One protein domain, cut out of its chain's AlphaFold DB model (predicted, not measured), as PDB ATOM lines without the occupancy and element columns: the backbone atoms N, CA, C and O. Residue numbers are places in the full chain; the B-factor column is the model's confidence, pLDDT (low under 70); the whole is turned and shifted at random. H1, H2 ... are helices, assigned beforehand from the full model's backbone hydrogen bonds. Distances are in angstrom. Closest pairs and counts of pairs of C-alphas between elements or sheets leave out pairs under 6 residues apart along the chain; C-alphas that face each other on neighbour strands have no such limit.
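Overview. This is residues 2 to 179 of the 837 residues of an uncharacterized protein of Phytophthora sojae (strain P6497) (UniProt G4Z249). H4 and H5 make the middle of a pile of helices, between H1, H2 and H3 at one end and the hairpin of H8 and H9 at the other; H8 crosses H4. H6 packs on H9, with little H7 near it. The printed part has 178 residues, nine named helices, H1 to H9 in chain order, and no named strand: all helix. It is compact, with a radius of gyration of the C-alphas of 16.2 A and spans of 46 by 36 by 36 A.

Arrangement. H2, residues 31 to 54, touches H1, residues 2 to 19, as a hairpin; the closest C-alphas, Ala 3 and Ser 46, are 4.9 A apart. H3, residues 58 to 76, touches H1 at a steep tilt of 48 degrees; closest C-alphas Ala 11 and Val 69, 4.8 A. H4, residues 82 to 100, is about perpendicular to H2, 77 degrees; closest C-alphas Arg 36 and Tyr 96, 6.7 A. H5, residues 111 to 118, touches H4 as a hairpin; closest C-alphas Cys 90 and Gly 112, 4.1 A. H8, residues 140 to 152, is about perpendicular to H4, 79 degrees; closest C-alphas Gly 88 and Ala 142, 6.7 A. H9, residues 158 to 179, touches H8 as a hairpin; closest C-alphas Ser 140 and Ala 175, 4.1 A. H6, residues 122 to 129, touches H9; closest C-alphas Tyr 129 and Val 167, 6.4 A. H7, residues 132 to 135, is close to H9 but not clearly touching; closest C-alphas Val 135 and Leu 171, 6.6 A. In H3, H4, H5 and H6 every O i to N i+4 pair is within hydrogen-bond range; in H1 10 of 14, H2 16 of 20, H8 8 of 9, H9 15 of 18; H7 is too short for one.

Along the chain. H2 is 32.2 A long, H9 32.6 A. C-alpha 2 is at (8.094, 57.117, 377.309), C-alpha 179 at (14.326, 45.268, 341.446).

Size, cuts and confidence. The farthest C-alphas, Ser 53 and Ser 177, are 48.3 A apart. The printed part has no cut; the link H1 to H2 is long. Mean pLDDT of the printed part is 73.2, with 58 residues under 70, among them 20 to 34.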
ATOM      1  N   MET A   2       8.934  56.397 378.295       64.00
ATOM      2  CA  MET A   2       8.094  57.117 377.309       64.00
ATOM      3  C   MET A   2       6.712  57.523 377.857       64.00
ATOM      4  O   MET A   2       6.346  58.686 377.781       64.00
ATOM      5  N   ALA A   3       6.010  56.616 378.547       60.53
ATOM      6  CA  ALA A   3       4.720  56.921 379.184       60.53
ATOM      7  C   ALA A   3       4.788  58.003 380.286       60.53
ATOM      8  O   ALA A   3       3.773  58.592 380.634       60.53
ATOM      9  N   THR A   4       5.973  58.258 380.850       64.25
ATOM     10  CA  THR A   4       6.196  59.228 381.940       64.25
ATOM     11  C   THR A   4       6.577  60.625 381.447       64.25
ATOM     12  O   THR A   4       6.343  61.580 382.173       64.25
ATOM     13  N   PHE A   5       7.158  60.760 380.248       67.06
ATOM     14  CA  PHE A   5       7.653  62.046 379.725       67.06
ATOM     15  C   PHE A   5       6.691  62.746 378.746       67.06
ATOM     16  O   PHE A   5       6.915  63.903 378.407       67.06
ATOM     17  N   GLY A   6       5.600  62.086 378.341       71.56
ATOM     18  CA  GLY A   6       4.543  62.684 377.515       71.56
ATOM     19  C   GLY A   6       4.850  62.734 376.012       71.56
ATOM     20  O   GLY A   6       5.966  62.450 375.576       71.56
ATOM     21  N   ASP A   7       3.830  63.073 375.217       72.75
ATOM     22  CA  ASP A   7       3.868  62.997 373.748       72.75
ATOM     23  C   ASP A   7       4.875  63.988 373.125       72.75
ATOM     24  O   ASP A   7       5.544  63.633 372.157       72.75
ATOM     25  N   ASP A   8       5.064  65.173 373.717       78.06
ATOM     26  CA  ASP A   8       5.998  66.201 373.219       78.06
ATOM     27  C   ASP A   8       7.463  65.761 373.335       78.06
ATOM     28  O   ASP A   8       8.266  65.955 372.421       78.06
ATOM     29  N   TRP A   9       7.815  65.096 374.439       84.81
ATOM     30  CA  TRP A   9       9.154  64.535 374.617       84.81
ATOM     31  C   TRP A   9       9.406  63.377 373.646       84.81
ATOM     32  O   TRP A   9      10.492  63.265 373.078       84.81
ATOM     33  N   ILE A  10       8.395  62.526 373.418       83.62
ATOM     34  CA  ILE A  10       8.474  61.432 372.441       83.62
ATOM     35  C   ILE A  10       8.645  62.000 371.024       83.62
ATOM     36  O   ILE A  10       9.472  61.490 370.267       83.62
ATOM     37  N   ALA A  11       7.910  63.058 370.672       84.69
ATOM     38  CA  ALA A  11       8.037  63.729 369.383       84.69
ATOM     39  C   ALA A  11       9.438  64.329 369.194       84.69
ATOM     40  O   ALA A  11      10.061  64.105 368.155       84.69
ATOM     41  N   GLY A  12       9.973  65.002 370.219       83.31
ATOM     42  CA  GLY A  12      11.342  65.521 370.221       83.31
ATOM     43  C   GLY A  12      12.391  64.420 370.045       83.31
ATOM     44  O   GLY A  12      13.286  64.554 369.214       83.31
ATOM     45  N   LEU A  13      12.245  63.290 370.748       83.81
ATOM     46  CA  LEU A  13      13.138  62.138 370.602       83.81
ATOM     47  C   LEU A  13      13.112  61.566 369.177       83.81
ATOM     48  O   LEU A  13      14.167  61.286 368.614       83.81
ATOM     49  N   ILE A  14      11.926  61.383 368.590       84.75
ATOM     50  CA  ILE A  14      11.801  60.879 367.214       84.75
ATOM     51  C   ILE A  14      12.405  61.882 366.224       84.75
ATOM     52  O   ILE A  14      13.139  61.470 365.330       84.75
ATOM     53  N   ALA A  15      12.163  63.182 366.401       84.19
ATOM     54  CA  ALA A  15      12.736  64.215 365.544       84.19
ATOM     55  C   ALA A  15      14.276  64.237 365.604       84.19
ATOM     56  O   ALA A  15      14.917  64.309 364.558       84.19
ATOM     57  N   GLU A  16      14.878  64.107 366.792       82.06
ATOM     58  CA  GLU A  16      16.339  63.983 366.945       82.06
ATOM     59  C   GLU A  16      16.887  62.702 366.295       82.06
ATOM     60  O   GLU A  16      17.935  62.726 365.649       82.06
ATOM     61  N   LEU A  17      16.168  61.577 366.408       77.88
ATOM     62  CA  LEU A  17      16.560  60.313 365.770       77.88
ATOM     63  C   LEU A  17      16.555  60.402 364.237       77.88
ATOM     64  O   LEU A  17      17.430  59.815 363.590       77.88
ATOM     65  N   LEU A  18      15.590  61.132 363.669       77.19
ATOM     66  CA  LEU A  18      15.504  61.383 362.231       77.19
ATOM     67  C   LEU A  18      16.604  62.357 361.777       77.19
ATOM     68  O   LEU A  18      17.361  62.020 360.865       77.19
ATOM     69  N   ARG A  19      16.808  63.472 362.498       75.06
ATOM     70  CA  ARG A  19      17.893  64.442 362.235       75.06
ATOM     71  C   ARG A  19      19.290  63.826 362.306       75.06
ATOM     72  O   ARG A  19      20.155  64.164 361.503       75.06
ATOM     73  N   GLY A  20      19.508  62.881 363.221       63.97
ATOM     74  CA  GLY A  20      20.785  62.186 363.397       63.97
ATOM     75  C   GLY A  20      21.224  61.303 362.221       63.97
ATOM     76  O   GLY A  20      22.255  60.642 362.330       63.97
ATOM     77  N   ASN A  21      20.468  61.258 361.113       55.53
ATOM     78  CA  ASN A  21      20.792  60.482 359.912       55.53
ATOM     79  C   ASN A  21      21.073  58.998 360.226       55.53
ATOM     80  O   ASN A  21      21.870  58.343 359.549       55.53
ATOM     81  N   THR A  22      20.419  58.444 361.258       48.62
ATOM     82  CA  THR A  22      20.451  56.999 361.507       48.62
ATOM     83  C   THR A  22      19.798  56.333 360.306       48.62
ATOM     84  O   THR A  22      18.583  56.368 360.139       48.62
ATOM     85  N   SER A  23      20.617  55.836 359.378       43.16
ATOM     86  CA  SER A  23      20.126  55.401 358.076       43.16
ATOM     87  C   SER A  23      19.121  54.254 358.239       43.16
ATOM     88  O   SER A  23      19.454  53.081 358.361       43.16
ATOM     89  N   LEU A  24      17.832  54.592 358.190       49.12
ATOM     90  CA  LEU A  24      16.761  53.642 357.887       49.12
ATOM     91  C   LEU A  24      16.835  53.197 356.408       49.12
ATOM     92  O   LEU A  24      16.049  52.348 355.994       49.12
ATOM     93  N   ARG A  25      17.775  53.770 355.636       43.91
ATOM     94  CA  ARG A  25      17.993  53.584 354.197       43.91
ATOM     95  C   ARG A  25      18.809  52.338 353.821       43.91
ATOM     96  O   ARG A  25      18.697  51.902 352.685       43.91
ATOM     97  N   GLY A  26      19.592  51.752 354.731       41.81
ATOM     98  CA  GLY A  26      20.404  50.560 354.445       41.81
ATOM     99  C   GLY A  26      19.731  49.252 354.871       41.81
ATOM    100  O   GLY A  26      19.164  49.175 355.957       41.81
ATOM    101  N   THR A  27      19.827  48.205 354.047       42.06
ATOM    102  CA  THR A  27      19.545  46.803 354.426       42.06
ATOM    103  C   THR A  27      20.578  46.237 355.409       42.06
ATOM    104  O   THR A  27      20.334  45.212 356.044       42.06
ATOM    105  N   GLU A  28      21.705  46.926 355.593       43.06
ATOM    106  CA  GLU A  28      22.781  46.544 356.500       43.06
ATOM    107  C   GLU A  28      22.996  47.607 357.587       43.06
ATOM    108  O   GLU A  28      23.197  48.785 357.301       43.06
ATOM    109  N   GLY A  29      22.985  47.183 358.855       43.12
ATOM    110  CA  GLY A  29      23.507  47.977 359.973       43.12
ATOM    111  C   GLY A  29      22.578  48.061 361.185       43.12
ATOM    112  O   GLY A  29      21.376  48.281 361.076       43.12
ATOM    113  N   ALA A  30      23.150  47.910 362.380       45.34
ATOM    114  CA  ALA A  30      22.503  47.750 363.688       45.34
ATOM    115  C   ALA A  30      21.389  48.762 364.077       45.34
ATOM    116  O   ALA A  30      20.634  48.505 365.018       45.34
ATOM    117  N   HIS A  31      21.239  49.879 363.360       49.53
ATOM    118  CA  HIS A  31      20.297  50.966 363.656       49.53
ATOM    119  C   HIS A  31      18.826  50.633 363.340       49.53
ATOM    120  O   HIS A  31      17.956  50.911 364.168       49.53
ATOM    121  N   GLN A  32      18.526  49.955 362.219       53.56
ATOM    122  CA  GLN A  32      17.161  49.473 361.931       53.56
ATOM    123  C   GLN A  32      16.681  48.462 362.982       53.56
ATOM    124  O   GLN A  32      15.491  48.404 363.308       53.56
ATOM    125  N   ARG A  33      17.619  47.680 363.536       56.94
ATOM    126  CA  ARG A  33      17.343  46.697 364.584       56.94
ATOM    127  C   ARG A  33      16.864  47.408 365.853       56.94
ATOM    128  O   ARG A  33      15.813  47.040 366.349       56.94
ATOM    129  N   GLY A  34      17.528  48.486 366.288       61.28
ATOM    130  CA  GLY A  34      17.121  49.278 367.459       61.28
ATOM    131  C   GLY A  34      15.752  49.962 367.325       61.28
ATOM    132  O   GLY A  34      14.955  49.930 368.263       61.28
ATOM    133  N   VAL A  35      15.424  50.521 366.153       70.81
ATOM    134  CA  VAL A  35      14.094  51.119 365.910       70.81
ATOM    135  C   VAL A  35      12.994  50.053 365.973       70.81
ATOM    136  O   VAL A  35      11.995  50.235 366.670       70.81
ATOM    137  N   ARG A  36      13.203  48.906 365.314       66.69
ATOM    138  CA  ARG A  36      12.231  47.801 365.288       66.69
ATOM    139  C   ARG A  36      12.139  47.030 366.610       66.69
ATOM    140  O   ARG A  36      11.055  46.571 366.946       66.69
ATOM    141  N   SER A  37      13.235  46.874 367.354       67.50
ATOM    142  CA  SER A  37      13.288  46.030 368.559       67.50
ATOM    143  C   SER A  37      13.133  46.790 369.875       67.50
ATOM    144  O   SER A  37      12.845  46.161 370.889       67.50
ATOM    145  N   LEU A  38      13.346  48.111 369.895       73.25
ATOM    146  CA  LEU A  38      13.258  48.928 371.113       73.25
ATOM    147  C   LEU A  38      12.228  50.052 370.970       73.25
ATOM    148  O   LEU A  38      11.296  50.118 371.771       73.25
ATOM    149  N   LEU A  39      12.352  50.908 369.947       81.75
ATOM    150  CA  LEU A  39      11.508  52.104 369.821       81.75
ATOM    151  C   LEU A  39      10.043  51.760 369.521       81.75
ATOM    152  O   LEU A  39       9.152  52.217 370.235       81.75
ATOM    153  N   PHE A  40       9.772  50.943 368.499       85.69
ATOM    154  CA  PHE A  40       8.396  50.586 368.139       85.69
ATOM    155  C   PHE A  40       7.663  49.783 369.232       85.69
ATOM    156  O   PHE A  40       6.537  50.160 369.570       85.69
ATOM    157  N   PRO A  41       8.267  48.764 369.880       81.50
ATOM    158  CA  PRO A  41       7.656  48.113 371.040       81.50
ATOM    159  C   PRO A  41       7.381  49.077 372.205       81.50
ATOM    160  O   PRO A  41       6.326  48.995 372.847       81.50
ATOM    161  N   ALA A  42       8.291  50.022 372.470       78.81
ATOM    162  CA  ALA A  42       8.106  51.032 373.510       78.81
ATOM    163  C   ALA A  42       6.961  52.006 373.177       78.81
ATOM    164  O   ALA A  42       6.147  52.300 374.056       78.81
ATOM    165  N   LEU A  43       6.830  52.427 371.914       82.19
ATOM    166  CA  LEU A  43       5.715  53.249 371.429       82.19
ATOM    167  C   LEU A  43       4.373  52.523 371.567       82.19
ATOM    168  O   LEU A  43       3.423  53.093 372.102       82.19
ATOM    169  N   VAL A  44       4.294  51.247 371.169       81.19
ATOM    170  CA  VAL A  44       3.082  50.426 371.354       81.19
ATOM    171  C   VAL A  44       2.699  50.336 372.831       81.19
ATOM    172  O   VAL A  44       1.524  50.460 373.178       81.19
ATOM    173  N   THR A  45       3.681  50.145 373.713       77.00
ATOM    174  CA  THR A  45       3.447  50.068 375.161       77.00
ATOM    175  C   THR A  45       2.967  51.408 375.725       77.00
ATOM    176  O   THR A  45       2.005  51.429 376.492       77.00
ATOM    177  N   SER A  46       3.567  52.523 375.292       77.94
ATOM    178  CA  SER A  46       3.179  53.886 375.689       77.94
ATOM    179  C   SER A  46       1.756  54.238 375.244       77.94
ATOM    180  O   SER A  46       0.964  54.778 376.019       77.94
ATOM    181  N   MET A  47       1.386  53.869 374.016       79.19
ATOM    182  CA  MET A  47       0.029  54.078 373.507       79.19
ATOM    183  C   MET A  47      -1.001  53.232 374.269       79.19
ATOM    184  O   MET A  47      -2.066  53.726 374.631       79.19
ATOM    185  N   LYS A  48      -0.669  51.981 374.623       72.88
ATOM    186  CA  LYS A  48      -1.534  51.125 375.461       72.88
ATOM    187  C   LYS A  48      -1.709  51.649 376.890       72.88
ATOM    188  O   LYS A  48      -2.778  51.466 377.475       72.88
ATOM    189  N   SER A  49      -0.688  52.278 377.478       67.19
ATOM    190  CA  SER A  49      -0.816  52.896 378.804       67.19
ATOM    191  C   SER A  49      -1.643  54.181 378.765       67.19
ATOM    192  O   SER A  49      -2.466  54.393 379.655       67.19
ATOM    193  N   ASN A  50      -1.499  54.995 377.713       60.34
ATOM    194  CA  ASN A  50      -2.219  56.266 377.564       60.34
ATOM    195  C   ASN A  50      -3.654  56.096 377.034       60.34
ATOM    196  O   ASN A  50      -4.509  56.951 377.264       60.34
ATOM    197  N   SER A  51      -3.974  54.995 376.345       58.59
ATOM    198  CA  SER A  51      -5.348  54.716 375.896       58.59
ATOM    199  C   SER A  51      -6.308  54.476 377.067       58.59
ATOM    200  O   SER A  51      -7.492  54.789 376.962       58.59
ATOM    201  N   ARG A  52      -5.805  53.969 378.205       55.38
ATOM    202  CA  ARG A  52      -6.592  53.776 379.436       55.38
ATOM    203  C   ARG A  52      -6.949  55.088 380.142       55.38
ATOM    204  O   ARG A  52      -7.930  55.108 380.874       55.38
ATOM    205  N   SER A  53      -6.187  56.161 379.925       56.09
ATOM    206  CA  SER A  53      -6.394  57.459 380.580       56.09
ATOM    207  C   SER A  53      -7.107  58.499 379.707       56.09
ATOM    208  O   SER A  53      -7.745  59.390 380.258       56.09
ATOM    209  N   GLN A  54      -7.037  58.405 378.369       56.50
ATOM    210  CA  GLN A  54      -7.516  59.470 377.465       56.50
ATOM    211  C   GLN A  54      -8.654  59.102 376.486       56.50
ATOM    212  O   GLN A  54      -8.947  59.913 375.612       56.50
ATOM    213  N   GLN A  55      -9.300  57.930 376.579       57.66
ATOM    214  CA  GLN A  55     -10.393  57.503 375.662       57.66
ATOM    215  C   GLN A  55     -10.070  57.607 374.144       57.66
ATOM    216  O   GLN A  55     -10.973  57.628 373.312       57.66
ATOM    217  N   LYS A  56      -8.791  57.652 373.747       66.31
ATOM    218  CA  LYS A  56      -8.358  57.702 372.337       66.31
ATOM    219  C   LYS A  56      -7.856  56.340 371.878       66.31
ATOM    220  O   LYS A  56      -7.249  55.602 372.657       66.31
ATOM    221  N   THR A  57      -8.062  56.024 370.601       76.31
ATOM    222  CA  THR A  57      -7.511  54.801 370.004       76.31
ATOM    223  C   THR A  57      -5.999  54.941 369.795       76.31
ATOM    224  O   THR A  57      -5.490  56.045 369.596       76.31
ATOM    225  N   GLY A  58      -5.263  53.823 369.810       75.12
ATOM    226  CA  GLY A  58      -3.813  53.834 369.556       75.12
ATOM    227  C   GLY A  58      -3.451  54.453 368.198       75.12
ATOM    228  O   GLY A  58      -2.469  55.178 368.096       75.12
ATOM    229  N   GLN A  59      -4.310  54.274 367.188       79.56
ATOM    230  CA  GLN A  59      -4.167  54.926 365.886       79.56
ATOM    231  C   GLN A  59      -4.212  56.457 366.018       79.56
ATOM    232  O   GLN A  59      -3.307  57.137 365.552       79.56
ATOM    233  N   GLN A  60      -5.209  57.020 366.710       81.69
ATOM    234  CA  GLN A  60      -5.314  58.475 366.900       81.69
ATOM    235  C   GLN A  60      -4.114  59.067 367.651       81.69
ATOM    236  O   GLN A  60      -3.713  60.197 367.374       81.69
ATOM    237  N   GLN A  61      -3.543  58.321 368.599       81.38
ATOM    238  CA  GLN A  61      -2.337  58.736 369.317       81.38
ATOM    239  C   GLN A  61      -1.112  58.739 368.399       81.38
ATOM    240  O   GLN A  61      -0.359  59.708 368.403       81.38
ATOM    241  N   PHE A  62      -0.955  57.709 367.562       86.50
ATOM    242  CA  PHE A  62       0.126  57.651 366.581       86.50
ATOM    243  C   PHE A  62       0.057  58.808 365.577       86.50
ATOM    244  O   PHE A  62       1.062  59.473 365.347       86.50
ATOM    245  N   LEU A  63      -1.126  59.110 365.030       86.25
ATOM    246  CA  LEU A  63      -1.276  60.235 364.102       86.25
ATOM    247  C   LEU A  63      -0.904  61.573 364.750       86.25
ATOM    248  O   LEU A  63      -0.114  62.324 364.184       86.25
ATOM    249  N   ARG A  64      -1.391  61.849 365.967       84.25
ATOM    250  CA  ARG A  64      -1.017  63.069 366.706       84.25
ATOM    251  C   ARG A  64       0.484  63.167 366.953       84.25
ATOM    252  O   ARG A  64       1.041  64.253 366.827       84.25
ATOM    253  N   LEU A  65       1.125  62.045 367.270       88.12
ATOM    254  CA  LEU A  65       2.568  61.994 367.455       88.12
ATOM    255  C   LEU A  65       3.307  62.360 366.161       88.12
ATOM    256  O   LEU A  65       4.218  63.177 366.206       88.12
ATOM    257  N   ILE A  66       2.895  61.820 365.009       90.56
ATOM    258  CA  ILE A  66       3.498  62.168 363.712       90.56
ATOM    259  C   ILE A  66       3.280  63.648 363.364       90.56
ATOM    260  O   ILE A  66       4.214  64.294 362.895       90.56
ATOM    261  N   HIS A  67       2.106  64.217 363.659       88.19
ATOM    262  CA  HIS A  67       1.880  65.661 363.520       88.19
ATOM    263  C   HIS A  67       2.848  66.483 364.385       88.19
ATOM    264  O   HIS A  67       3.440  67.438 363.888       88.19
ATOM    265  N   ALA A  68       3.054  66.097 365.647       87.06
ATOM    266  CA  ALA A  68       4.001  66.771 366.536       87.06
ATOM    267  C   ALA A  68       5.453  66.642 366.040       87.06
ATOM    268  O   ALA A  68       6.181  67.630 366.007       87.06
ATOM    269  N   VAL A  69       5.859  65.455 365.570       88.06
ATOM    270  CA  VAL A  69       7.184  65.232 364.958       88.06
ATOM    271  C   VAL A  69       7.372  66.110 363.722       88.06
ATOM    272  O   VAL A  69       8.425  66.720 363.564       88.06
ATOM    273  N   ASN A  70       6.353  66.216 362.864       88.25
ATOM    274  CA  ASN A  70       6.388  67.067 361.677       88.25
ATOM    275  C   ASN A  70       6.572  68.548 362.036       88.25
ATOM    276  O   ASN A  70       7.368  69.222 361.393       88.25
ATOM    277  N   ILE A  71       5.886  69.044 363.074       86.50
ATOM    278  CA  ILE A  71       6.050  70.425 363.564       86.50
ATOM    279  C   ILE A  71       7.496  70.659 364.018       86.50
ATOM    280  O   ILE A  71       8.140  71.584 363.530       86.50
ATOM    281  N   VAL A  72       8.037  69.774 364.864       86.06
ATOM    282  CA  VAL A  72       9.417  69.890 365.372       86.06
ATOM    283  C   VAL A  72      10.442  69.847 364.233       86.06
ATOM    284  O   VAL A  72      11.387  70.632 364.223       86.06
ATOM    285  N   LEU A  73      10.267  68.951 363.255       84.12
ATOM    286  CA  LEU A  73      11.174  68.850 362.109       84.12
ATOM    287  C   LEU A  73      11.097  70.087 361.208       84.12
ATOM    288  O   LEU A  73      12.141  70.633 360.852       84.12
ATOM    289  N   LYS A  74       9.884  70.566 360.907       84.12
ATOM    290  CA  LYS A  74       9.640  71.749 360.070       84.12
ATOM    291  C   LYS A  74      10.205  73.034 360.678       84.12
ATOM    292  O   LYS A  74      10.666  73.893 359.937       84.12
ATOM    293  N   GLU A  75      10.182  73.172 362.002       83.06
ATOM    294  CA  GLU A  75      10.804  74.306 362.702       83.06
ATOM    295  C   GLU A  75      12.339  74.224 362.707       83.06
ATOM    296  O   GLU A  75      13.015  75.250 362.742       83.06
ATOM    297  N   SER A  76      12.892  73.007 362.656       73.62
ATOM    298  CA  SER A  76      14.337  72.766 362.738       73.62
ATOM    299  C   SER A  76      15.073  72.765 361.391       73.62
ATOM    300  O   SER A  76      16.268  73.059 361.364       73.62
ATOM    301  N   GLU A  77      14.394  72.463 360.277       71.88
ATOM    302  CA  GLU A  77      14.987  72.424 358.935       71.88
ATOM    303  C   GLU A  77      14.288  73.380 357.947       71.88
ATOM    304  O   GLU A  77      13.074  73.303 357.766       71.88
ATOM    305  N   PRO A  78      15.039  74.227 357.212       66.75
ATOM    306  CA  PRO A  78      14.462  75.162 356.242       66.75
ATOM    307  C   PRO A  78      14.055  74.510 354.907       66.75
ATOM    308  O   PRO A  78      13.467  75.177 354.056       66.75
ATOM    309  N   THR A  79      14.375  73.229 354.684       78.81
ATOM    310  CA  THR A  79      14.079  72.507 353.434       78.81
ATOM    311  C   THR A  79      13.119  71.343 353.667       78.81
ATOM    312  O   THR A  79      13.259  70.667 354.679       78.81
ATOM    313  N   PRO A  80      12.230  71.002 352.714       81.50
ATOM    314  CA  PRO A  80      11.260  69.912 352.878       81.50
ATOM    315  C   PRO A  80      11.873  68.497 352.871       81.50
ATOM    316  O   PRO A  80      11.149  67.514 352.989       81.50
ATOM    317  N   LEU A  81      13.203  68.363 352.770       81.88
ATOM    318  CA  LEU A  81      13.903  67.074 352.700       81.88
ATOM    319  C   LEU A  81      13.696  66.190 353.943       81.88
ATOM    320  O   LEU A  81      13.730  64.963 353.809       81.88
ATOM    321  N   TYR A  82      13.400  66.769 355.114       84.00
ATOM    322  CA  TYR A  82      13.021  66.004 356.310       84.00
ATOM    323  C   TYR A  82      11.801  65.093 356.071       84.00
ATOM    324  O   TYR A  82      11.680  64.044 356.708       84.00
ATOM    325  N   LEU A  83      10.913  65.439 355.125       85.38
ATOM    326  CA  LEU A  83       9.730  64.637 354.794       85.38
ATOM    327  C   LEU A  83      10.105  63.256 354.250       85.38
ATOM    328  O   LEU A  83       9.398  62.283 354.508       85.38
ATOM    329  N   VAL A  84      11.244  63.137 353.562       85.75
ATOM    330  CA  VAL A  84      11.738  61.848 353.057       85.75
ATOM    331  C   VAL A  84      12.105  60.921 354.223       85.75
ATOM    332  O   VAL A  84      11.753  59.740 354.226       85.75
ATOM    333  N   GLN A  85      12.741  61.460 355.268       82.81
ATOM    334  CA  GLN A  85      13.069  60.701 356.481       82.81
ATOM    335  C   GLN A  85      11.814  60.337 357.284       82.81
ATOM    336  O   GLN A  85      11.683  59.199 357.745       82.81
ATOM    337  N   LEU A  86      10.864  61.271 357.405       86.62
ATOM    338  CA  LEU A  86       9.585  61.037 358.076       86.62
ATOM    339  C   LEU A  86       8.760  59.947 357.371       86.62
ATOM    340  O   LEU A  86       8.178  59.081 358.029       86.62
ATOM    341  N   MET A  87       8.774  59.917 356.035       85.69
ATOM    342  CA  MET A  87       8.178  58.831 355.253       85.69
ATOM    343  C   MET A  87       8.869  57.494 355.491       85.69
ATOM    344  O   MET A  87       8.190  56.482 355.665       85.69
ATOM    345  N   GLY A  88      10.203  57.482 355.561       82.19
ATOM    346  CA  GLY A  88      10.969  56.289 355.917       82.19
ATOM    347  C   GLY A  88      10.569  55.720 357.284       82.19
ATOM    348  O   GLY A  88      10.422  54.502 357.423       82.19
ATOM    349  N   PHE A  89      10.322  56.588 358.269       85.19
ATOM    350  CA  PHE A  89       9.825  56.207 359.594       85.19
ATOM    351  C   PHE A  89       8.405  55.628 359.548       85.19
ATOM    352  O   PHE A  89       8.160  54.555 360.103       85.19
ATOM    353  N   CYS A  90       7.484  56.290 358.841       87.38
ATOM    354  CA  CYS A  90       6.099  55.833 358.691       87.38
ATOM    355  C   CYS A  90       6.010  54.485 357.957       87.38
ATOM    356  O   CYS A  90       5.268  53.597 358.373       87.38
ATOM    357  N   ARG A  91       6.836  54.284 356.923       86.31
ATOM    358  CA  ARG A  91       6.987  52.997 356.230       86.31
ATOM    359  C   ARG A  91       7.480  51.900 357.171       86.31
ATOM    360  O   ARG A  91       6.939  50.795 357.184       86.31
ATOM    361  N   ALA A  92       8.515  52.195 357.959       80.94
ATOM    362  CA  ALA A  92       9.069  51.242 358.914       80.94
ATOM    363  C   ALA A  92       8.044  50.856 359.994       80.94
ATOM    364  O   ALA A  92       8.009  49.691 360.396       80.94
ATOM    365  N   TRP A  93       7.195  51.801 360.412       85.44
ATOM    366  CA  TRP A  93       6.078  51.538 361.317       85.44
ATOM    367  C   TRP A  93       5.062  50.567 360.707       85.44
ATOM    368  O   TRP A  93       4.739  49.565 361.341       85.44
ATOM    369  N   ASP A  94       4.612  50.796 359.470       81.25
ATOM    370  CA  ASP A  94       3.630  49.918 358.814       81.25
ATOM    371  C   ASP A  94       4.172  48.489 358.603       81.25
ATOM    372  O   ASP A  94       3.452  47.502 358.788       81.25
ATOM    373  N   ALA A  95       5.468  48.351 358.303       78.56
ATOM    374  CA  ALA A  95       6.147  47.052 358.235       78.56
ATOM    375  C   ALA A  95       6.240  46.352 359.611       78.56
ATOM    376  O   ALA A  95       6.098  45.132 359.725       78.56
ATOM    377  N   TYR A  96       6.464  47.113 360.684       79.62
ATOM    378  CA  TYR A  96       6.472  46.575 362.046       79.62
ATOM    379  C   TYR A  96       5.066  46.168 362.506       79.62
ATOM    380  O   TYR A  96       4.882  45.079 363.047       79.62
ATOM    381  N   GLN A  97       4.061  47.003 362.251       78.25
ATOM    382  CA  GLN A  97       2.677  46.733 362.623       78.25
ATOM    383  C   GLN A  97       2.165  45.463 361.937       78.25
ATOM    384  O   GLN A  97       1.679  44.564 362.618       78.25
ATOM    385  N   SER A  98       2.357  45.347 360.620       71.94
ATOM    386  CA  SER A  98       1.927  44.178 359.836       71.94
ATOM    387  C   SER A  98       2.572  42.859 360.277       71.94
ATOM    388  O   SER A  98       1.934  41.817 360.185       71.94
ATOM    389  N   SER A  99       3.797  42.887 360.808       69.38
ATOM    390  CA  SER A  99       4.474  41.690 361.335       69.38
ATOM    391  C   SER A  99       4.081  41.325 362.773       69.38
ATOM    392  O   SER A  99       4.337  40.201 363.202       69.38
ATOM    393  N   HIS A 100       3.455  42.237 363.525       68.56
ATOM    394  CA  HIS A 100       3.168  42.064 364.958       68.56
ATOM    395  C   HIS A 100       1.666  42.069 365.303       68.56
ATOM    396  O   HIS A 100       1.299  41.890 366.468       68.56
ATOM    397  N   THR A 101       0.782  42.232 364.316       61.44
ATOM    398  CA  THR A 101      -0.676  42.088 364.465       61.44
ATOM    399  C   THR A 101      -1.184  40.868 363.697       61.44
ATOM    400  O   THR A 101      -0.811  40.670 362.550       61.44
ATOM    401  N   LYS A 102      -2.074  40.066 364.304       48.25
ATOM    402  CA  LYS A 102      -2.702  38.892 363.654       48.25
ATOM    403  C   LYS A 102      -3.718  39.252 362.559       48.25
ATOM    404  O   LYS A 102      -4.230  38.358 361.895       48.25
ATOM    405  N   GLU A 103      -4.055  40.529 362.407       44.78
ATOM    406  CA  GLU A 103      -4.992  40.987 361.385       44.78
ATOM    407  C   GLU A 103      -4.277  41.124 360.034       44.78
ATOM    408  O   GLU A 103      -3.183  41.696 359.990       44.78
ATOM    409  N   PRO A 104      -4.869  40.635 358.927       43.66
ATOM    410  CA  PRO A 104      -4.306  40.834 357.599       43.66
ATOM    411  C   PRO A 104      -4.154  42.339 357.323       43.66
ATOM    412  O   PRO A 104      -5.025  43.121 357.726       43.66
ATOM    413  N   PRO A 105      -3.073  42.774 356.650       47.94
ATOM    414  CA  PRO A 105      -2.800  44.186 356.407       47.94
ATOM    415  C   PRO A 105      -3.838  44.770 355.441       47.94
ATOM    416  O   PRO A 105      -3.652  44.821 354.230       47.94
ATOM    417  N   THR A 106      -4.963  45.226 355.983       50.28
ATOM    418  CA  THR A 106      -5.935  46.045 355.263       50.28
ATOM    419  C   THR A 106      -5.481  47.502 355.297       50.28
ATOM    420  O   THR A 106      -4.877  47.971 356.262       50.28
ATOM    421  N   ARG A 107      -5.763  48.259 354.233       51.00
ATOM    422  CA  ARG A 107      -5.343  49.664 354.077       51.00
ATOM    423  C   ARG A 107      -5.833  50.584 355.208       51.00
ATOM    424  O   ARG A 107      -5.167  51.557 355.537       51.00
ATOM    425  N   THR A 108      -6.954  50.249 355.847       53.22
ATOM    426  CA  THR A 108      -7.497  50.920 357.044       53.22
ATOM    427  C   THR A 108      -6.618  50.763 358.292       53.22
ATOM    428  O   THR A 108      -6.694  51.590 359.203       53.22
ATOM    429  N   ASN A 109      -5.755  49.744 358.304       62.22
ATOM    430  CA  ASN A 109      -4.843  49.413 359.395       62.22
ATOM    431  C   ASN A 109      -3.397  49.897 359.181       62.22
ATOM    432  O   ASN A 109      -2.613  49.763 360.110       62.22
ATOM    433  N   LYS A 110      -3.038  50.500 358.035       77.25
ATOM    434  CA  LYS A 110      -1.704  51.100 357.809       77.25
ATOM    435  C   LYS A 110      -1.638  52.517 358.396       77.25
ATOM    436  O   LYS A 110      -2.101  53.482 357.781       77.25
ATOM    437  N   TRP A 111      -1.149  52.646 359.628       85.31
ATOM    438  CA  TRP A 111      -1.163  53.917 360.360       85.31
ATOM    439  C   TRP A 111      -0.170  54.940 359.796       85.31
ATOM    440  O   TRP A 111      -0.474  56.132 359.805       85.31
ATOM    441  N   GLY A 112       0.970  54.488 359.270       84.69
ATOM    442  CA  GLY A 112       2.008  55.326 358.673       84.69
ATOM    443  C   GLY A 112       1.531  56.040 357.411       84.69
ATOM    444  O   GLY A 112       1.636  57.262 357.324       84.69
ATOM    445  N   ILE A 113       0.937  55.305 356.464       81.38
ATOM    446  CA  ILE A 113       0.322  55.906 355.263       81.38
ATOM    447  C   ILE A 113      -0.730  56.946 355.649       81.38
ATOM    448  O   ILE A 113      -0.752  58.045 355.098       81.38
ATOM    449  N   ARG A 114      -1.600  56.612 356.607       83.19
ATOM    450  CA  ARG A 114      -2.673  57.514 357.030       83.19
ATOM    451  C   ARG A 114      -2.130  58.799 357.652       83.19
ATOM    452  O   ARG A 114      -2.624  59.870 357.321       83.19
ATOM    453  N   ALA A 115      -1.107  58.695 358.499       85.75
ATOM    454  CA  ALA A 115      -0.464  59.854 359.102       85.75
ATOM    455  C   ALA A 115       0.121  60.792 358.033       85.75
ATOM    456  O   ALA A 115      -0.105  61.992 358.093       85.75
ATOM    457  N   MET A 116       0.792  60.247 357.012       87.19
ATOM    458  CA  MET A 116       1.352  61.059 355.926       87.19
ATOM    459  C   MET A 116       0.286  61.736 355.054       87.19
ATOM    460  O   MET A 116       0.507  62.854 354.598       87.19
ATOM    461  N   ILE A 117      -0.863  61.092 354.833       81.06
ATOM    462  CA  ILE A 117      -1.986  61.699 354.100       81.06
ATOM    463  C   ILE A 117      -2.618  62.836 354.918       81.06
ATOM    464  O   ILE A 117      -2.908  63.888 354.359       81.06
ATOM    465  N   GLU A 118      -2.809  62.651 356.230       82.75
ATOM    466  CA  GLU A 118      -3.411  63.668 357.114       82.75
ATOM    467  C   GLU A 118      -2.497  64.887 357.354       82.75
ATOM    468  O   GLU A 118      -2.995  65.955 357.708       82.75
ATOM    469  N   LEU A 119      -1.184  64.771 357.112       83.81
ATOM    470  CA  LEU A 119      -0.248  65.904 357.151       83.81
ATOM    471  C   LEU A 119      -0.473  66.932 356.030       83.81
ATOM    472  O   LEU A 119      -0.053  68.075 356.189       83.81
ATOM    473  N   ASP A 120      -1.110  66.536 354.926       79.00
ATOM    474  CA  ASP A 120      -1.453  67.401 353.788       79.00
ATOM    475  C   ASP A 120      -0.267  68.131 353.115       79.00
ATOM    476  O   ASP A 120      -0.381  69.258 352.646       79.00
ATOM    477  N   MET A 121       0.893  67.471 353.037       82.88
ATOM    478  CA  MET A 121       2.153  68.036 352.513       82.88
ATOM    479  C   MET A 121       2.426  67.645 351.046       82.88
ATOM    480  O   MET A 121       3.562  67.360 350.666       82.88
ATOM    481  N   VAL A 122       1.382  67.521 350.213       81.38
ATOM    482  CA  VAL A 122       1.514  66.988 348.838       81.38
ATOM    483  C   VAL A 122       2.468  67.837 347.996       81.38
ATOM    484  O   VAL A 122       3.319  67.283 347.308       81.38
ATOM    485  N   SER A 123       2.368  69.164 348.078       81.81
ATOM    486  CA  SER A 123       3.213  70.091 347.313       81.81
ATOM    487  C   SER A 123       4.695  69.921 347.658       81.81
ATOM    488  O   SER A 123       5.531  69.749 346.774       81.81
ATOM    489  N   GLU A 124       5.021  69.872 348.948       84.56
ATOM    490  CA  GLU A 124       6.391  69.715 349.437       84.56
ATOM    491  C   GLU A 124       6.973  68.333 349.111       84.56
ATOM    492  O   GLU A 124       8.171  68.203 348.848       84.56
ATOM    493  N   LEU A 125       6.134  67.292 349.093       85.69
ATOM    494  CA  LEU A 125       6.535  65.947 348.680       85.69
ATOM    495  C   LEU A 125       6.830  65.869 347.178       85.69
ATOM    496  O   LEU A 125       7.784  65.193 346.787       85.69
ATOM    497  N   LEU A 126       6.060  66.573 346.344       84.19
ATOM    498  CA  LEU A 126       6.329  66.682 344.909       84.19
ATOM    499  C   LEU A 126       7.654  67.392 344.629       84.19
ATOM    500  O   LEU A 126       8.427  66.919 343.798       84.19
ATOM    501  N   ASP A 127       7.964  68.453 345.375       84.69
ATOM    502  CA  ASP A 127       9.243  69.164 345.261       84.69
ATOM    503  C   ASP A 127      10.444  68.311 345.699       84.69
ATOM    504  O   ASP A 127      11.557  68.490 345.192       84.69
ATOM    505  N   CYS A 128      10.243  67.384 346.642       84.94
ATOM    506  CA  CYS A 128      11.284  66.459 347.092       84.94
ATOM    507  C   CYS A 128      11.518  65.329 346.087       84.94
ATOM    508  O   CYS A 128      12.647  65.115 345.651       84.94
ATOM    509  N   TYR A 129      10.459  64.607 345.719       84.25
ATOM    510  CA  TYR A 129      10.550  63.431 344.848       84.25
ATOM    511  C   TYR A 129      10.596  63.769 343.355       84.25
ATOM    512  O   TYR A 129      10.873  62.891 342.544       84.25
ATOM    513  N   GLY A 130      10.388  65.033 342.981       80.06
ATOM    514  CA  GLY A 130      10.704  65.542 341.648       80.06
ATOM    515  C   GLY A 130      12.199  65.713 341.382       80.06
ATOM    516  O   GLY A 130      12.568  66.025 340.251       80.06
ATOM    517  N   ARG A 131      13.061  65.520 342.389       82.25
ATOM    518  CA  ARG A 131      14.516  65.558 342.229       82.25
ATOM    519  C   ARG A 131      15.066  64.150 342.032       82.25
ATOM    520  O   ARG A 131      14.929  63.293 342.907       82.25
ATOM    521  N   ASP A 132      15.756  63.939 340.916       75.62
ATOM    522  CA  ASP A 132      16.327  62.634 340.573       75.62
ATOM    523  C   ASP A 132      17.288  62.121 341.656       75.62
ATOM    524  O   ASP A 132      17.298  60.930 341.962       75.62
ATOM    525  N   ASP A 133      18.052  62.998 342.308       77.19
ATOM    526  CA  ASP A 133      19.014  62.608 343.342       77.19
ATOM    527  C   ASP A 133      18.359  62.008 344.598       77.19
ATOM    528  O   ASP A 133      19.009  61.243 345.315       77.19
ATOM    529  N   VAL A 134      17.090  62.333 344.864       79.94
ATOM    530  CA  VAL A 134      16.296  61.728 345.938       79.94
ATOM    531  C   VAL A 134      15.797  60.356 345.498       79.94
ATOM    532  O   VAL A 134      15.996  59.384 346.225       79.94
ATOM    533  N   VAL A 135      15.231  60.249 344.291       78.88
ATOM    534  CA  VAL A 135      14.693  58.990 343.745       78.88
ATOM    535  C   VAL A 135      15.775  57.908 343.657       78.88
ATOM    536  O   VAL A 135      15.546  56.780 344.081       78.88
ATOM    537  N   HIS A 136      16.982  58.260 343.202       75.50
ATOM    538  CA  HIS A 136      18.099  57.315 343.061       75.50
ATOM    539  C   HIS A 136      18.697  56.847 344.400       75.50
ATOM    540  O   HIS A 136      19.381  55.826 344.441       75.50
ATOM    541  N   LYS A 137      18.481  57.586 345.498       76.12
ATOM    542  CA  LYS A 137      18.982  57.228 346.840       76.12
ATOM    543  C   LYS A 137      17.991  56.383 347.645       76.12
ATOM    544  O   LYS A 137      18.347  55.914 348.727       76.12
ATOM    545  N   GLU A 138      16.760  56.225 347.166       76.62
ATOM    546  CA  GLU A 138      15.691  55.531 347.877       76.62
ATOM    547  C   GLU A 138      15.567  54.059 347.461       76.62
ATOM    548  O   GLU A 138      15.856  53.657 346.337       76.62
ATOM    549  N   THR A 139      15.131  53.226 348.405       75.31
ATOM    550  CA  THR A 139      14.888  51.794 348.151       75.31
ATOM    551  C   THR A 139      13.598  51.582 347.356       75.31
ATOM    552  O   THR A 139      12.658  52.364 347.502       75.31
ATOM    553  N   SER A 140      13.489  50.478 346.604       71.50
ATOM    554  CA  SER A 140      12.260  50.120 345.863       71.50
ATOM    555  C   SER A 140      11.001  50.173 346.746       71.50
ATOM    556  O   SER A 140       9.990  50.759 346.369       71.50
ATOM    557  N   GLU A 141      11.086  49.667 347.981       73.94
ATOM    558  CA  GLU A 141       9.989  49.710 348.956       73.94
ATOM    559  C   GLU A 141       9.622  51.138 349.406       73.94
ATOM    560  O   GLU A 141       8.448  51.447 349.630       73.94
ATOM    561  N   ALA A 142      10.613  52.019 349.562       78.56
ATOM    562  CA  ALA A 142      10.388  53.417 349.925       78.56
ATOM    563  C   ALA A 142       9.746  54.202 348.776       78.56
ATOM    564  O   ALA A 142       8.812  54.966 349.013       78.56
ATOM    565  N   LEU A 143      10.164  53.933 347.538       79.50
ATOM    566  CA  LEU A 143       9.562  54.503 346.333       79.50
ATOM    567  C   LEU A 143       8.105  54.049 346.156       79.50
ATOM    568  O   LEU A 143       7.235  54.874 345.873       79.50
ATOM    569  N   THR A 144       7.795  52.770 346.414       77.56
ATOM    570  CA  THR A 144       6.399  52.291 346.404       77.56
ATOM    571  C   THR A 144       5.551  52.941 347.495       77.56
ATOM    572  O   THR A 144       4.428  53.363 347.223       77.56
ATOM    573  N   PHE A 145       6.094  53.098 348.707       82.69
ATOM    574  CA  PHE A 145       5.407  53.793 349.798       82.69
ATOM    575  C   PHE A 145       5.158  55.270 349.452       82.69
ATOM    576  O   PHE A 145       4.078  55.797 349.713       82.69
ATOM    577  N   ALA A 146       6.127  55.931 348.814       83.75
ATOM    578  CA  ALA A 146       6.003  57.309 348.359       83.75
ATOM    579  C   ALA A 146       4.925  57.499 347.299       83.75
ATOM    580  O   ALA A 146       4.091  58.401 347.419       83.75
ATOM    581  N   ALA A 147       4.892  56.610 346.307       79.50
ATOM    582  CA  ALA A 147       3.837  56.592 345.307       79.50
ATOM    583  C   ALA A 147       2.455  56.375 345.951       79.50
ATOM    584  O   ALA A 147       1.507  57.072 345.590       79.50
ATOM    585  N   GLU A 148       2.340  55.473 346.937       78.62
ATOM    586  CA  GLU A 148       1.093  55.242 347.682       78.62
ATOM    587  C   GLU A 148       0.638  56.487 348.466       78.62
ATOM    588  O   GLU A 148      -0.553  56.795 348.470       78.62
ATOM    589  N   VAL A 149       1.538  57.231 349.115       81.44
ATOM    590  CA  VAL A 149       1.178  58.464 349.846       81.44
ATOM    591  C   VAL A 149       0.718  59.563 348.882       81.44
ATOM    592  O   VAL A 149      -0.364  60.121 349.063       81.44
ATOM    593  N   LEU A 150       1.490  59.832 347.823       81.12
ATOM    594  CA  LEU A 150       1.199  60.890 346.846       81.12
ATOM    595  C   LEU A 150      -0.118  60.657 346.090       81.12
ATOM    596  O   LEU A 150      -0.890  61.590 345.891       81.12
ATOM    597  N   GLN A 151      -0.424  59.409 345.723       73.06
ATOM    598  CA  GLN A 151      -1.681  59.054 345.045       73.06
ATOM    599  C   GLN A 151      -2.925  59.214 345.926       73.06
ATOM    600  O   GLN A 151      -4.045  59.244 345.412       73.06
ATOM    601  N   ASN A 152      -2.746  59.252 347.246       70.38
ATOM    602  CA  ASN A 152      -3.833  59.268 348.218       70.38
ATOM    603  C   ASN A 152      -4.014  60.616 348.920       70.38
ATOM    604  O   ASN A 152      -4.946  60.753 349.713       70.38
ATOM    605  N   GLY A 153      -3.168  61.602 348.615       70.12
ATOM    606  CA  GLY A 153      -3.332  62.972 349.085       70.12
ATOM    607  C   GLY A 153      -4.640  63.576 348.575       70.12
ATOM    608  O   GLY A 153      -4.928  63.561 347.375       70.12
ATOM    609  N   THR A 154      -5.468  64.096 349.479       56.53
ATOM    610  CA  THR A 154      -6.782  64.632 349.108       56.53
ATOM    611  C   THR A 154      -6.690  66.029 348.496       56.53
ATOM    612  O   THR A 154      -7.491  66.323 347.609       56.53
ATOM    613  N   ASN A 155      -5.674  66.836 348.833       63.94
ATOM    614  CA  ASN A 155      -5.626  68.266 348.493       63.94
ATOM    615  C   ASN A 155      -4.473  68.649 347.538       63.94
ATOM    616  O   ASN A 155      -3.740  69.599 347.789       63.94
ATOM    617  N   CYS A 156      -4.301  67.949 346.410       65.19
ATOM    618  CA  CYS A 156      -3.410  68.438 345.345       65.19
ATOM    619  C   CYS A 156      -4.083  69.581 344.551       65.19
ATOM    620  O   CYS A 156      -5.173  69.352 344.014       65.19
ATOM    621  N   PRO A 157      -3.463  70.773 344.427       64.62
ATOM    622  CA  PRO A 157      -3.940  71.840 343.547       64.62
ATOM    623  C   PRO A 157      -3.934  71.406 342.066       64.62
ATOM    624  O   PRO A 157      -2.988  70.727 341.656       64.62
ATOM    625  N   PRO A 158      -4.898  71.849 341.230       53.91
ATOM    626  CA  PRO A 158      -4.962  71.488 339.804       53.91
ATOM    627  C   PRO A 158      -3.691  71.838 339.015       53.91
ATOM    628  O   PRO A 158      -3.302  71.122 338.098       53.91
ATOM    629  N   SER A 159      -3.001  72.918 339.396       65.50
ATOM    630  CA  SER A 159      -1.748  73.357 338.768       65.50
ATOM    631  C   SER A 159      -0.575  72.392 338.977       65.50
ATOM    632  O   SER A 159       0.380  72.433 338.204       65.50
ATOM    633  N   LEU A 160      -0.635  71.526 339.994       66.19
ATOM    634  CA  LEU A 160       0.427  70.580 340.348       66.19
ATOM    635  C   LEU A 160       0.115  69.136 339.922       66.19
ATOM    636  O   LEU A 160       0.986  68.276 340.031       66.19
ATOM    637  N   GLU A 161      -1.074  68.851 339.380       65.06
ATOM    638  CA  GLU A 161      -1.474  67.486 338.995       65.06
ATOM    639  C   GLU A 161      -0.608  66.898 337.866       65.06
ATOM    640  O   GLU A 161      -0.260  65.718 337.900       65.06
ATOM    641  N   GLY A 162      -0.181  67.715 336.896       67.62
ATOM    642  CA  GLY A 162       0.752  67.265 335.854       67.62
ATOM    643  C   GLY A 162       2.125  66.877 336.420       67.62
ATOM    644  O   GLY A 162       2.752  65.919 335.965       67.62
ATOM    645  N   LEU A 163       2.572  67.586 337.459       73.06
ATOM    646  CA  LEU A 163       3.829  67.304 338.148       73.06
ATOM    647  C   LEU A 163       3.694  66.060 339.039       73.06
ATOM    648  O   LEU A 163       4.575  65.205 339.020       73.06
ATOM    649  N   LEU A 164       2.548  65.890 339.705       75.31
ATOM    650  CA  LEU A 164       2.179  64.669 340.425       75.31
ATOM    651  C   LEU A 164       2.240  63.433 339.527       75.31
ATOM    652  O   LEU A 164       2.844  62.434 339.914       75.31
ATOM    653  N   TYR A 165       1.680  63.503 338.319       68.56
ATOM    654  CA  TYR A 165       1.744  62.400 337.361       68.56
ATOM    655  C   TYR A 165       3.186  62.035 336.991       68.56
ATOM    656  O   TYR A 165       3.567  60.863 337.044       68.56
ATOM    657  N   LYS A 166       4.003  63.044 336.659       75.94
ATOM    658  CA  LYS A 166       5.406  62.852 336.277       75.94
ATOM    659  C   LYS A 166       6.212  62.211 337.409       75.94
ATOM    660  O   LYS A 166       6.918  61.235 337.176       75.94
ATOM    661  N   VAL A 167       6.069  62.727 338.631       79.75
ATOM    662  CA  VAL A 167       6.792  62.232 339.811       79.75
ATOM    663  C   VAL A 167       6.347  60.819 340.180       79.75
ATOM    664  O   VAL A 167       7.186  59.945 340.348       79.75
ATOM    665  N   VAL A 168       5.042  60.541 340.243       76.69
ATOM    666  CA  VAL A 168       4.536  59.198 340.589       76.69
ATOM    667  C   VAL A 168       4.976  58.144 339.569       76.69
ATOM    668  O   VAL A 168       5.290  57.019 339.963       76.69
ATOM    669  N   SER A 169       5.028  58.502 338.284       70.38
ATOM    670  CA  SER A 169       5.526  57.614 337.225       70.38
ATOM    671  C   SER A 169       7.020  57.328 337.415       70.38
ATOM    672  O   SER A 169       7.403  56.163 337.506       70.38
ATOM    673  N   ALA A 170       7.835  58.370 337.622       74.38
ATOM    674  CA  ALA A 170       9.272  58.235 337.876       74.38
ATOM    675  C   ALA A 170       9.587  57.403 339.137       74.38
ATOM    676  O   ALA A 170      10.520  56.604 339.139       74.38
ATOM    677  N   LEU A 171       8.789  57.532 340.204       77.31
ATOM    678  CA  LEU A 171       8.948  56.731 341.423       77.31
ATOM    679  C   LEU A 171       8.673  55.241 341.185       77.31
ATOM    680  O   LEU A 171       9.388  54.396 341.723       77.31
ATOM    681  N   LYS A 172       7.649  54.904 340.392       69.38
ATOM    682  CA  LYS A 172       7.330  53.506 340.061       69.38
ATOM    683  C   LYS A 172       8.364  52.896 339.113       69.38
ATOM    684  O   LYS A 172       8.820  51.789 339.377       69.38
ATOM    685  N   GLU A 173       8.799  53.638 338.095       71.38
ATOM    686  CA  GLU A 173       9.896  53.228 337.202       71.38
ATOM    687  C   GLU A 173      11.207  53.015 337.981       71.38
ATOM    688  O   GLU A 173      11.897  52.009 337.807       71.38
ATOM    689  N   GLY A 174      11.520  53.915 338.917       65.69
ATOM    690  CA  GLY A 174      12.642  53.762 339.844       65.69
ATOM    691  C   GLY A 174      12.510  52.523 340.737       65.69
ATOM    692  O   GLY A 174      13.481  51.804 340.957       65.69
ATOM    693  N   ALA A 175      11.303  52.211 341.216       67.44
ATOM    694  CA  ALA A 175      11.066  51.020 342.032       67.44
ATOM    695  C   ALA A 175      11.261  49.709 341.248       67.44
ATOM    696  O   ALA A 175      11.695  48.714 341.839       67.44
ATOM    697  N   GLU A 176      10.952  49.698 339.949       63.91
ATOM    698  CA  GLU A 176      11.129  48.550 339.052       63.91
ATOM    699  C   GLU A 176      12.593  48.359 338.632       63.91
ATOM    700  O   GLU A 176      13.096  47.234 338.676       63.91
ATOM    701  N   SER A 177      13.316  49.440 338.321       61.81
ATOM    702  CA  SER A 177      14.738  49.373 337.940       61.81
ATOM    703  C   SER A 177      15.644  48.891 339.083       61.81
ATOM    704  O   SER A 177      16.596  48.136 338.870       61.81
ATOM    705  N   VAL A 178      15.314  49.240 340.329       58.78
ATOM    706  CA  VAL A 178      16.035  48.749 341.515       58.78
ATOM    707  C   VAL A 178      15.784  47.252 341.752       58.78
ATOM    708  O   VAL A 178      16.667  46.562 342.258       58.78
ATOM    709  N   LYS A 179      14.621  46.713 341.353       55.34
ATOM    710  CA  LYS A 179      14.326  45.268 341.446       55.34
ATOM    711  C   LYS A 179      15.068  44.453 340.385       55.34
ATOM    712  O   LYS A 179      15.602  43.401 340.724       55.34
TER     713      LYS A 179